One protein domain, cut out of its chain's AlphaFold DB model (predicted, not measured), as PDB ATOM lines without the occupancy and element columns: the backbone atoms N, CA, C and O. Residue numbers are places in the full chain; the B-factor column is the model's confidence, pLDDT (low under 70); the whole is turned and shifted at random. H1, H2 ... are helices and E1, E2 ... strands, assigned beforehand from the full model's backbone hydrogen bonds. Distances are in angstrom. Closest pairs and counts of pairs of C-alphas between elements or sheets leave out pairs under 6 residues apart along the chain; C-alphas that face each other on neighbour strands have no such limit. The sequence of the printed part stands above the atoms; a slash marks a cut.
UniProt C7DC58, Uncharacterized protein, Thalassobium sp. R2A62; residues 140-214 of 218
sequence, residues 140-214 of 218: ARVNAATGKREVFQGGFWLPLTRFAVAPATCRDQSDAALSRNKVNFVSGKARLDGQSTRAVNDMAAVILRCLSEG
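This is residues 140 to 214 of the 218 residues of an uncharacterized protein of Thalassobium sp. R2A62 (UniProt C7DC58). A helical hairpin of H1 and H2 packs with one of its helices, H2, over one face of a small three-stranded sheet, so that H2 is in the middle, between the sheet and H1. H2 packs across the strands, mostly at E3, while E1 lies farthest from the middle and the long loop of residues 181 to 195 joins the two helices at one end. The printed part has 75 residues, with three named strands followed by two named helices, in the order E1, E2, E3, H1, H2; the sheet runs E1, E2, E3 and is antiparallel, and the class is mixed, helices and strands. The whole is only just compact, close to loose, with a radius of gyration of the C-alphas of 13.2 A and spans of 40 by 28 by 20 A.

E1 is residues 140 to 142, 7.2 A from first to last C-alpha, and begins at C-alpha 140 at (-37.922, 16.731, 50.795). E2, residues 149 to 153, measures 13.0 A, and E3, residues 156 to 159, measures 9.6 A. H1 is residues 167 to 180, 20.1 A long, beginning at C-alpha 167 at (-27.769, 34.796, 33.256). H2 is residues 196 to 213, 26.7 A long, ending at C-alpha 213 at (-25.149, 24.975, 38.028).

E1, E2 and E3 form a meander, each strand the antiparallel neighbour of the one before. E1 and E2 are a hairpin at 147 degrees, with N 141 and O 150 within hydrogen-bond range at 3.0 A and N 150 and O 141 at 2.8 A. E2 and E3 are a hairpin at 146 degrees, with N 151 and O 158 at 2.9 A and N 156 and O 153 at 3.1 A. H2 is on the sheet at a height of 8.4 A, over E2 and E3, and runs across the strands at 77 degrees to E3 on the local plane. Its line rises 37 degrees out of that plane, only just short of standing up from the sheet. The closest C-alphas of E3 and H2 are those of Leu 158 and Asn 201, 5.6 A apart. H1 and H2, a helical hairpin, touch at a shallow tilt of 13 degrees, opposite ways; their closest C-alphas are those of Ala 177 and Asp 202, 5.7 A apart. H1 is not on the sheet, and it is apart from E1 and E2. In H1 and H2 every O i to N i+4 pair is within hydrogen-bond range.

The two C-alphas farthest apart are those of Ala 164 and Gly 188, at 40.2 A. The printed part has no cut. The link from H1 to H2, 15 residues, is long; that from E2 to E3 is tight. The mean pLDDT of the printed part is 87.5, and residues 213 to 214 are under 70.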
ATOM      1  N   ALA A 140     -37.052  16.210  51.838       95.50
ATOM      2  CA  ALA A 140     -37.922  16.731  50.795       95.50
ATOM      3  C   ALA A 140     -39.390  16.502  51.143       95.50
ATOM      4  O   ALA A 140     -39.756  15.433  51.629       95.50
ATOM      5  N   ARG A 141     -40.235  17.479  50.810       94.88
ATOM      6  CA  ARG A 141     -41.694  17.377  50.932       94.88
ATOM      7  C   ARG A 141     -42.393  17.969  49.719       94.88
ATOM      8  O   ARG A 141     -41.772  18.647  48.897       94.88
ATOM      9  N   VAL A 142     -43.689  17.717  49.603       95.69
ATOM     10  CA  VAL A 142     -44.588  18.546  48.797       95.69
ATOM     11  C   VAL A 142     -45.417  19.340  49.789       95.69
ATOM     12  O   VAL A 142     -46.092  18.740  50.614       95.69
ATOM     13  N   ASN A 143     -45.321  20.665  49.743       95.00
ATOM     14  CA  ASN A 143     -46.093  21.513  50.636       95.00
ATOM     15  C   ASN A 143     -47.572  21.464  50.228       95.00
ATOM     16  O   ASN A 143     -47.905  21.815  49.097       95.00
ATOM     17  N   ALA A 144     -48.445  21.028  51.129       95.56
ATOM     18  CA  ALA A 144     -49.851  20.781  50.831       95.56
ATOM     19  C   ALA A 144     -50.632  22.054  50.469       95.56
ATOM     20  O   ALA A 144     -51.524  21.995  49.628       95.56
ATOM     21  N   ALA A 145     -50.263  23.205  51.038       93.88
ATOM     22  CA  ALA A 145     -50.909  24.481  50.741       93.88
ATOM     23  C   ALA A 145     -50.524  25.052  49.365       93.88
ATOM     24  O   ALA A 145     -51.286  25.801  48.764       93.88
ATOM     25  N   THR A 146     -49.340  24.717  48.843       91.19
ATOM     26  CA  THR A 146     -48.864  25.265  47.556       91.19
ATOM     27  C   THR A 146     -48.739  24.245  46.433       91.19
ATOM     28  O   THR A 146     -48.516  24.635  45.286       91.19
ATOM     29  N   GLY A 147     -48.783  22.950  46.744       92.56
ATOM     30  CA  GLY A 147     -48.475  21.859  45.818       92.56
ATOM     31  C   GLY A 147     -47.020  21.843  45.329       92.56
ATOM     32  O   GLY A 147     -46.670  21.072  44.431       92.56
ATOM     33  N   LYS A 148     -46.143  22.698  45.870       91.69
ATOM     34  CA  LYS A 148     -44.749  22.803  45.431       91.69
ATOM     35  C   LYS A 148     -43.882  21.789  46.157       91.69
ATOM     36  O   LYS A 148     -44.018  21.572  47.357       91.69
ATOM     37  N   ARG A 149     -42.932  21.200  45.430       95.31
ATOM     38  CA  ARG A 149     -41.882  20.386  46.045       95.31
ATOM     39  C   ARG A 149     -40.867  21.294  46.725       95.31
ATOM     40  O   ARG A 149     -40.382  22.228  46.093       95.31
ATOM     41  N   GLU A 150     -40.502  20.976  47.955       95.38
ATOM     42  CA  GLU A 150     -39.552  21.722  48.778       95.38
ATOM     43  C   GLU A 150     -38.435  20.800  49.263       95.38
ATOM     44  O   GLU A 150     -38.622  19.585  49.371       95.38
ATOM     45  N   VAL A 151     -37.268  21.379  49.535       95.00
ATOM     46  CA  VAL A 151     -36.130  20.702  50.162       95.00
ATOM     47  C   VAL A 151     -35.680  21.519  51.364       95.00
ATOM     48  O   VAL A 151     -35.571  22.742  51.272       95.00
ATOM     49  N   PHE A 152     -35.415  20.853  52.483       93.94
ATOM     50  CA  PHE A 152     -34.910  21.498  53.681       93.94
ATOM     51  C   PHE A 152     -33.412  21.770  53.538       93.94
ATOM     52  O   PHE A 152     -32.606  20.849  53.396       93.94
ATOM     53  N   GLN A 153     -33.010  23.038  53.551       91.94
ATOM     54  CA  GLN A 153     -31.613  23.436  53.418       91.94
ATOM     55  C   GLN A 153     -31.348  24.738  54.171       91.94
ATOM     56  O   GLN A 153     -32.116  25.692  54.094       91.94
ATOM     57  N   GLY A 154     -30.234  24.787  54.906       86.56
ATOM     58  CA  GLY A 154     -29.837  25.989  55.643       86.56
ATOM     59  C   GLY A 154     -30.809  26.396  56.756       86.56
ATOM     60  O   GLY A 154     -30.807  27.557  57.140       86.56
ATOM     61  N   GLY A 155     -31.626  25.462  57.256       88.06
ATOM     62  CA  GLY A 155     -32.647  25.728  58.273       88.06
ATOM     63  C   GLY A 155     -34.021  26.103  57.714       88.06
ATOM     64  O   GLY A 155     -34.918  26.373  58.500       88.06
ATOM     65  N   PHE A 156     -34.203  26.103  56.390       90.06
ATOM     66  CA  PHE A 156     -35.444  26.529  55.746       90.06
ATOM     67  C   PHE A 156     -35.957  25.481  54.765       90.06
ATOM     68  O   PHE A 156     -35.177  24.824  54.074       90.06
ATOM     69  N   TRP A 157     -37.277  25.395  54.636       92.44
ATOM     70  CA  TRP A 157     -37.903  24.760  53.484       92.44
ATOM     71  C   TRP A 157     -37.798  25.689  52.276       92.44
ATOM     72  O   TRP A 157     -38.349  26.791  52.269       92.44
ATOM     73  N   LEU A 158     -37.054  25.252  51.261       93.31
ATOM     74  CA  LEU A 158     -36.842  26.003  50.030       93.31
ATOM     75  C   LEU A 158     -37.587  25.329  48.875       93.31
ATOM     76  O   LEU A 158     -37.435  24.116  48.688       93.31
ATOM     77  N   PRO A 159     -38.348  26.073  48.053       92.56
ATOM     78  CA  PRO A 159     -39.010  25.495  46.895       92.56
ATOM     79  C   PRO A 159     -37.971  24.978  45.904       92.56
ATOM     80  O   PRO A 159     -37.033  25.673  45.515       92.56
ATOM     81  N   LEU A 160     -38.151  23.750  45.436       90.50
ATOM     82  CA  LEU A 160     -37.283  23.194  44.421       90.50
ATOM     83  C   LEU A 160     -37.625  23.804  43.058       90.50
ATOM     84  O   LEU A 160     -38.574  23.396  42.385       90.50
ATOM     85  N   THR A 161     -36.806  24.753  42.624       86.12
ATOM     86  CA  THR A 161     -36.944  25.393  41.317       86.12
ATOM     87  C   THR A 161     -36.239  24.575  40.231       86.12
ATOM     88  O   THR A 161     -35.129  24.070  40.410       86.12
ATOM     89  N   ARG A 162     -36.899  24.407  39.079       85.25
ATOM     90  CA  ARG A 162     -36.341  23.713  37.908       85.25
ATOM     91  C   ARG A 162     -36.437  24.615  36.689       85.25
ATOM     92  O   ARG A 162     -37.506  24.768  36.109       85.25
ATOM     93  N   PHE A 163     -35.312  25.199  36.305       88.94
ATOM     94  CA  PHE A 163     -35.170  25.995  35.090       88.94
ATOM     95  C   PHE A 163     -33.771  25.802  34.498       88.94
ATOM     96  O   PHE A 163     -32.838  25.388  35.196       88.94
ATOM     97  N   ALA A 164     -33.638  26.080  33.199       89.50
ATOM     98  CA  ALA A 164     -32.345  26.092  32.526       89.50
ATOM     99  C   ALA A 164     -31.513  27.274  33.040       89.50
ATOM    100  O   ALA A 164     -31.964  28.418  32.994       89.50
ATOM    101  N   VAL A 165     -30.314  27.000  33.553       90.62
ATOM    102  CA  VAL A 165     -29.479  28.035  34.167       90.62
ATOM    103  C   VAL A 165     -28.754  28.836  33.086       90.62
ATOM    104  O   VAL A 165     -27.926  28.315  32.346       90.62
ATOM    105  N   ALA A 166     -29.084  30.123  33.008       89.75
ATOM    106  CA  ALA A 166     -28.432  31.126  32.172       89.75
ATOM    107  C   ALA A 166     -28.586  32.505  32.840       89.75
ATOM    108  O   ALA A 166     -29.569  32.706  33.555       89.75
ATOM    109  N   PRO A 167     -27.691  33.486  32.601       89.19
ATOM    110  CA  PRO A 167     -27.769  34.796  33.256       89.19
ATOM    111  C   PRO A 167     -29.123  35.502  33.091       89.19
ATOM    112  O   PRO A 167     -29.653  36.039  34.061       89.19
ATOM    113  N   ALA A 168     -29.706  35.459  31.888       92.25
ATOM    114  CA  ALA A 168     -31.030  36.023  31.627       92.25
ATOM    115  C   ALA A 168     -32.118  35.298  32.433       92.25
ATOM    116  O   ALA A 168     -32.848  35.930  33.183       92.25
ATOM    117  N   THR A 169     -32.152  33.963  32.384       92.00
ATOM    118  CA  THR A 169     -33.153  33.171  33.114       92.00
ATOM    119  C   THR A 169     -33.017  33.313  34.630       92.00
ATOM    120  O   THR A 169     -34.022  33.398  35.320       92.00
ATOM    121  N   CYS A 170     -31.798  33.394  35.165       92.19
ATOM    122  CA  CYS A 170     -31.573  33.663  36.586       92.19
ATOM    123  C   CYS A 170     -32.133  35.024  37.012       92.19
ATOM    124  O   CYS A 170     -32.735  35.128  38.081       92.19
ATOM    125  N   ARG A 171     -31.974  36.054  36.170       91.06
ATOM    126  CA  ARG A 171     -32.573  37.372  36.396       91.06
ATOM    127  C   ARG A 171     -34.096  37.292  36.375       91.06
ATOM    128  O   ARG A 171     -34.725  37.680  37.352       91.06
ATOM    129  N   ASP A 172     -34.661  36.693  35.331       93.81
ATOM    130  CA  ASP A 172     -36.111  36.573  35.160       93.81
ATOM    131  C   ASP A 172     -36.759  35.798  36.319       93.81
ATOM    132  O   ASP A 172     -37.806  36.190  36.828       93.81
ATOM    133  N   GLN A 173     -36.132  34.709  36.779       92.62
ATOM    134  CA  GLN A 173     -36.632  33.921  37.912       92.62
ATOM    135  C   GLN A 173     -36.513  34.663  39.247       92.62
ATOM    136  O   GLN A 173     -37.384  34.507  40.102       92.62
ATOM    137  N   SER A 174     -35.474  35.485  39.419       90.06
ATOM    138  CA  SER A 174     -35.310  36.338  40.602       90.06
ATOM    139  C   SER A 174     -36.384  37.429  40.643       90.06
ATOM    140  O   SER A 174     -37.069  37.595  41.652       90.06
ATOM    141  N   ASP A 175     -36.611  38.113  39.520       90.50
ATOM    142  CA  ASP A 175     -37.668  39.122  39.395       90.50
ATOM    143  C   ASP A 175     -39.056  38.486  39.597       90.50
ATOM    144  O   ASP A 175     -39.928  39.033  40.283       90.50
ATOM    145  N   ALA A 176     -39.258  37.269  39.080       89.75
ATOM    146  CA  ALA A 176     -40.479  36.506  39.305       89.75
ATOM    147  C   ALA A 176     -40.669  36.125  40.789       89.75
ATOM    148  O   ALA A 176     -41.785  36.189  41.297       89.75
ATOM    149  N   ALA A 177     -39.609  35.745  41.506       88.19
ATOM    150  CA  ALA A 177     -39.678  35.452  42.940       88.19
ATOM    151  C   ALA A 177     -40.065  36.685  43.774       88.19
ATOM    152  O   ALA A 177     -40.967  36.591  44.608       88.19
ATOM    153  N   LEU A 178     -39.472  37.847  43.489       85.00
ATOM    154  CA  LEU A 178     -39.786  39.107  44.179       85.00
ATOM    155  C   LEU A 178     -41.167  39.677  43.833       85.00
ATOM    156  O   LEU A 178     -41.775  40.371  44.644       85.00
ATOM    157  N   SER A 179     -41.668  39.423  42.626       85.94
ATOM    158  CA  SER A 179     -43.005  39.885  42.223       85.94
ATOM    159  C   SER A 179     -44.135  39.029  42.796       85.94
ATOM    160  O   SER A 179     -45.224  39.553  43.022       85.94
ATOM    161  N   ARG A 180     -43.890  37.735  43.059       82.19
ATOM    162  CA  ARG A 180     -44.875  36.838  43.683       82.19
ATOM    163  C   ARG A 180     -45.091  37.138  45.160       82.19
ATOM    164  O   ARG A 180     -46.230  37.137  45.611       82.19
ATOM    165  N   ASN A 181     -44.011  37.381  45.898       79.69
ATOM    166  CA  ASN A 181     -44.055  37.596  47.339       79.69
ATOM    167  C   ASN A 181     -43.429  38.949  47.674       79.69
ATOM    168  O   ASN A 181     -42.286  39.218  47.313       79.69
ATOM    169  N   LYS A 182     -44.167  39.797  48.393       78.75
ATOM    170  CA  LYS A 182     -43.641  41.089  48.839       78.75
ATOM    171  C   LYS A 182     -42.765  40.902  50.073       78.75
ATOM    172  O   LYS A 182     -43.104  40.138  50.969       78.75
ATOM    173  N   VAL A 183     -41.662  41.643  50.111       82.44
ATOM    174  CA  VAL A 183     -40.854  41.820  51.320       82.44
ATOM    175  C   VAL A 183     -41.346  43.082  52.016       82.44
ATOM    176  O   VAL A 183     -41.246  44.180  51.468       82.44
ATOM    177  N   ASN A 184     -41.870  42.917  53.218       84.00
ATOM    178  CA  ASN A 184     -42.402  43.973  54.058       84.00
ATOM    179  C   ASN A 184     -41.593  44.072  55.354       84.00
ATOM    180  O   ASN A 184     -40.984  43.112  55.828       84.00
ATOM    181  N   PHE A 185     -41.624  45.258  55.953       82.06
ATOM    182  CA  PHE A 185     -41.036  45.513  57.259       82.06
ATOM    183  C   PHE A 185     -42.131  45.867  58.252       82.06
ATOM    184  O   PHE A 185     -43.103  46.547  57.911       82.06
ATOM    185  N   VAL A 186     -41.934  45.467  59.504       80.69
ATOM    186  CA  VAL A 186     -42.753  45.949  60.612       80.69
ATOM    187  C   VAL A 186     -42.631  47.472  60.674       80.69
ATOM    188  O   VAL A 186     -41.525  48.016  60.700       80.69
ATOM    189  N   SER A 187     -43.769  48.172  60.698       79.69
ATOM    190  CA  SER A 187     -43.800  49.639  60.674       79.69
ATOM    191  C   SER A 187     -42.907  50.236  61.770       79.69
ATOM    192  O   SER A 187     -43.012  49.885  62.946       79.69
ATOM    193  N   GLY A 188     -41.989  51.120  61.368       80.25
ATOM    194  CA  GLY A 188     -41.035  51.767  62.271       80.25
ATOM    195  C   GLY A 188     -39.876  50.885  62.760       80.25
ATOM    196  O   GLY A 188     -39.137  51.321  63.642       80.25
ATOM    197  N   LYS A 189     -39.680  49.672  62.219       79.88
ATOM    198  CA  LYS A 189     -38.584  48.762  62.596       79.88
ATOM    199  C   LYS A 189     -37.857  48.217  61.361       79.88
ATOM    200  O   LYS A 189     -38.475  47.867  60.365       79.88
ATOM    201  N   ALA A 190     -36.536  48.052  61.450       79.00
ATOM    202  CA  ALA A 190     -35.732  47.352  60.439       79.00
ATOM    203  C   ALA A 190     -35.822  45.820  60.616       79.00
ATOM    204  O   ALA A 190     -34.812  45.131  60.727       79.00
ATOM    205  N   ARG A 191     -37.048  45.303  60.722       79.12
ATOM    206  CA  ARG A 191     -37.353  43.888  60.946       79.12
ATOM    207  C   ARG A 191     -38.415  43.448  59.943       79.12
ATOM    208  O   ARG A 191     -39.419  44.143  59.802       79.12
ATOM    209  N   LEU A 192     -38.169  42.337  59.252       80.81
ATOM    210  CA  LEU A 192     -39.128  41.735  58.322       80.81
ATOM    211  C   LEU A 192     -40.383  41.275  59.069       80.81
ATOM    212  O   LEU A 192     -40.273  40.900  60.235       80.81
ATOM    213  N   ASP A 193     -41.547  41.327  58.418       79.62
ATOM    214  CA  ASP A 193     -42.767  40.710  58.957       79.62
ATOM    215  C   ASP A 193     -42.766  39.175  58.778       79.62
ATOM    216  O   ASP A 193     -41.886  38.614  58.121       79.62
ATOM    217  N   GLY A 194     -43.731  38.477  59.394       75.00
ATOM    218  CA  GLY A 194     -43.772  37.005  59.411       75.00
ATOM    219  C   GLY A 194     -43.867  36.371  58.026       75.00
ATOM    220  O   GLY A 194     -43.201  35.372  57.761       75.00
ATOM    221  N   GLN A 195     -44.614  37.006  57.124       81.75
ATOM    222  CA  GLN A 195     -44.885  36.491  55.782       81.75
ATOM    223  C   GLN A 195     -43.749  36.789  54.790       81.75
ATOM    224  O   GLN A 195     -43.582  36.084  53.789       81.75
ATOM    225  N   SER A 196     -42.906  37.786  55.073       84.88
ATOM    226  CA  SER A 196     -41.760  38.153  54.231       84.88
ATOM    227  C   SER A 196     -40.712  37.046  54.105       84.88
ATOM    228  O   SER A 196     -39.970  37.015  53.119       84.88
ATOM    229  N   THR A 197     -40.668  36.102  55.051       81.44
ATOM    230  CA  THR A 197     -39.787  34.923  54.990       81.44
ATOM    231  C   THR A 197     -40.015  34.112  53.711       81.44
ATOM    232  O   THR A 197     -39.058  33.609  53.124       81.44
ATOM    233  N   ARG A 198     -41.252  34.068  53.188       84.56
ATOM    234  CA  ARG A 198     -41.570  33.393  51.915       84.56
ATOM    235  C   ARG A 198     -40.810  33.988  50.737       84.56
ATOM    236  O   ARG A 198     -40.238  33.258  49.934       84.56
ATOM    237  N   ALA A 199     -40.789  35.318  50.637       86.94
ATOM    238  CA  ALA A 199     -40.085  36.021  49.567       86.94
ATOM    239  C   ALA A 199     -38.576  35.751  49.620       86.94
ATOM    240  O   ALA A 199     -37.945  35.523  48.588       86.94
ATOM    241  N   VAL A 200     -38.012  35.729  50.832       88.00
ATOM    242  CA  VAL A 200     -36.595  35.423  51.058       88.00
ATOM    243  C   VAL A 200     -36.276  33.979  50.664       88.00
ATOM    244  O   VAL A 200     -35.300  33.759  49.948       88.00
ATOM    245  N   ASN A 201     -37.106  33.010  51.053       89.44
ATOM    246  CA  ASN A 201     -36.897  31.594  50.734       89.44
ATOM    247  C   ASN A 201     -37.041  31.307  49.229       89.44
ATOM    248  O   ASN A 201     -36.207  30.601  48.657       89.44
ATOM    249  N   ASP A 202     -38.037  31.904  48.563       90.12
ATOM    250  CA  ASP A 202     -38.199  31.831  47.103       90.12
ATOM    251  C   ASP A 202     -36.942  32.356  46.384       90.12
ATOM    252  O   ASP A 202     -36.434  31.725  45.452       90.12
ATOM    253  N   MET A 203     -36.407  33.494  46.836       90.94
ATOM    254  CA  MET A 203     -35.187  34.085  46.283       90.94
ATOM    255  C   MET A 203     -33.948  33.233  46.546       90.94
ATOM    256  O   MET A 203     -33.149  33.007  45.635       90.94
ATOM    257  N   ALA A 204     -33.792  32.726  47.770       91.25
ATOM    258  CA  ALA A 204     -32.688  31.853  48.139       91.25
ATOM    259  C   ALA A 204     -32.658  30.596  47.259       91.25
ATOM    260  O   ALA A 204     -31.596  30.224  46.760       91.25
ATOM    261  N   ALA A 205     -33.817  29.993  46.983       91.94
ATOM    262  CA  ALA A 205     -33.923  28.839  46.097       91.94
ATOM    263  C   ALA A 205     -33.438  29.130  44.666       91.94
ATOM    264  O   ALA A 205     -32.717  28.318  44.079       91.94
ATOM    265  N   VAL A 206     -33.802  30.288  44.101       92.12
ATOM    266  CA  VAL A 206     -33.342  30.708  42.764       92.12
ATOM    267  C   VAL A 206     -31.831  30.944  42.759       92.12
ATOM    268  O   VAL A 206     -31.134  30.441  41.876       92.12
ATOM    269  N   ILE A 207     -31.307  31.662  43.757       90.44
ATOM    270  CA  ILE A 207     -29.874  31.966  43.871       90.44
ATOM    271  C   ILE A 207     -29.058  30.677  44.001       90.44
ATOM    272  O   ILE A 207     -28.103  30.485  43.251       90.44
ATOM    273  N   LEU A 208     -29.451  29.761  44.889       89.75
ATOM    274  CA  LEU A 208     -28.760  28.481  45.077       89.75
ATOM    275  C   LEU A 208     -28.743  27.646  43.791       89.75
ATOM    276  O   LEU A 208     -27.717  27.050  43.454       89.75
ATOM    277  N   ARG A 209     -29.840  27.640  43.025       89.50
ATOM    278  CA  ARG A 209     -29.893  26.983  41.711       89.50
ATOM    279  C   ARG A 209     -28.917  27.619  40.717       89.50
ATOM    280  O   ARG A 209     -28.178  26.909  40.041       89.50
ATOM    281  N   CYS A 210     -28.893  28.946  40.646       90.19
ATOM    282  CA  CYS A 210     -28.010  29.685  39.746       90.19
ATOM    283  C   CYS A 210     -26.524  29.566  40.116       90.19
ATOM    284  O   CYS A 210     -25.687  29.581  39.221       90.19
ATOM    285  N   LEU A 211     -26.189  29.423  41.402       87.00
ATOM    286  CA  LEU A 211     -24.811  29.229  41.870       87.00
ATOM    287  C   LEU A 211     -24.323  27.781  41.724       87.00
ATOM    288  O   LEU A 211     -23.152  27.562  41.444       87.00
ATOM    289  N   SER A 212     -25.200  26.789  41.914       79.75
ATOM    290  CA  SER A 212     -24.817  25.365  41.853       79.75
ATOM    291  C   SER A 212     -24.580  24.845  40.434       79.75
ATOM    292  O   SER A 212     -23.760  23.949  40.250       79.75
ATOM    293  N   GLU A 213     -25.274  25.396  39.434       69.25
ATOM    294  CA  GLU A 213     -25.149  24.975  38.028       69.25
ATOM    295  C   GLU A 213     -24.698  26.093  37.076       69.25
ATOM    296  O   GLU A 213     -24.438  25.839  35.899       69.25
ATOM    297  N   GLY A 214     -24.602  27.335  37.551       56.25
ATOM    298  CA  GLY A 214     -24.046  28.438  36.773       56.25
ATOM    299  C   GLY A 214     -22.524  28.475  36.870       56.25
ATOM    300  O   GLY A 214     -21.931  28.086  37.869       56.25
TER     301      GLY A 214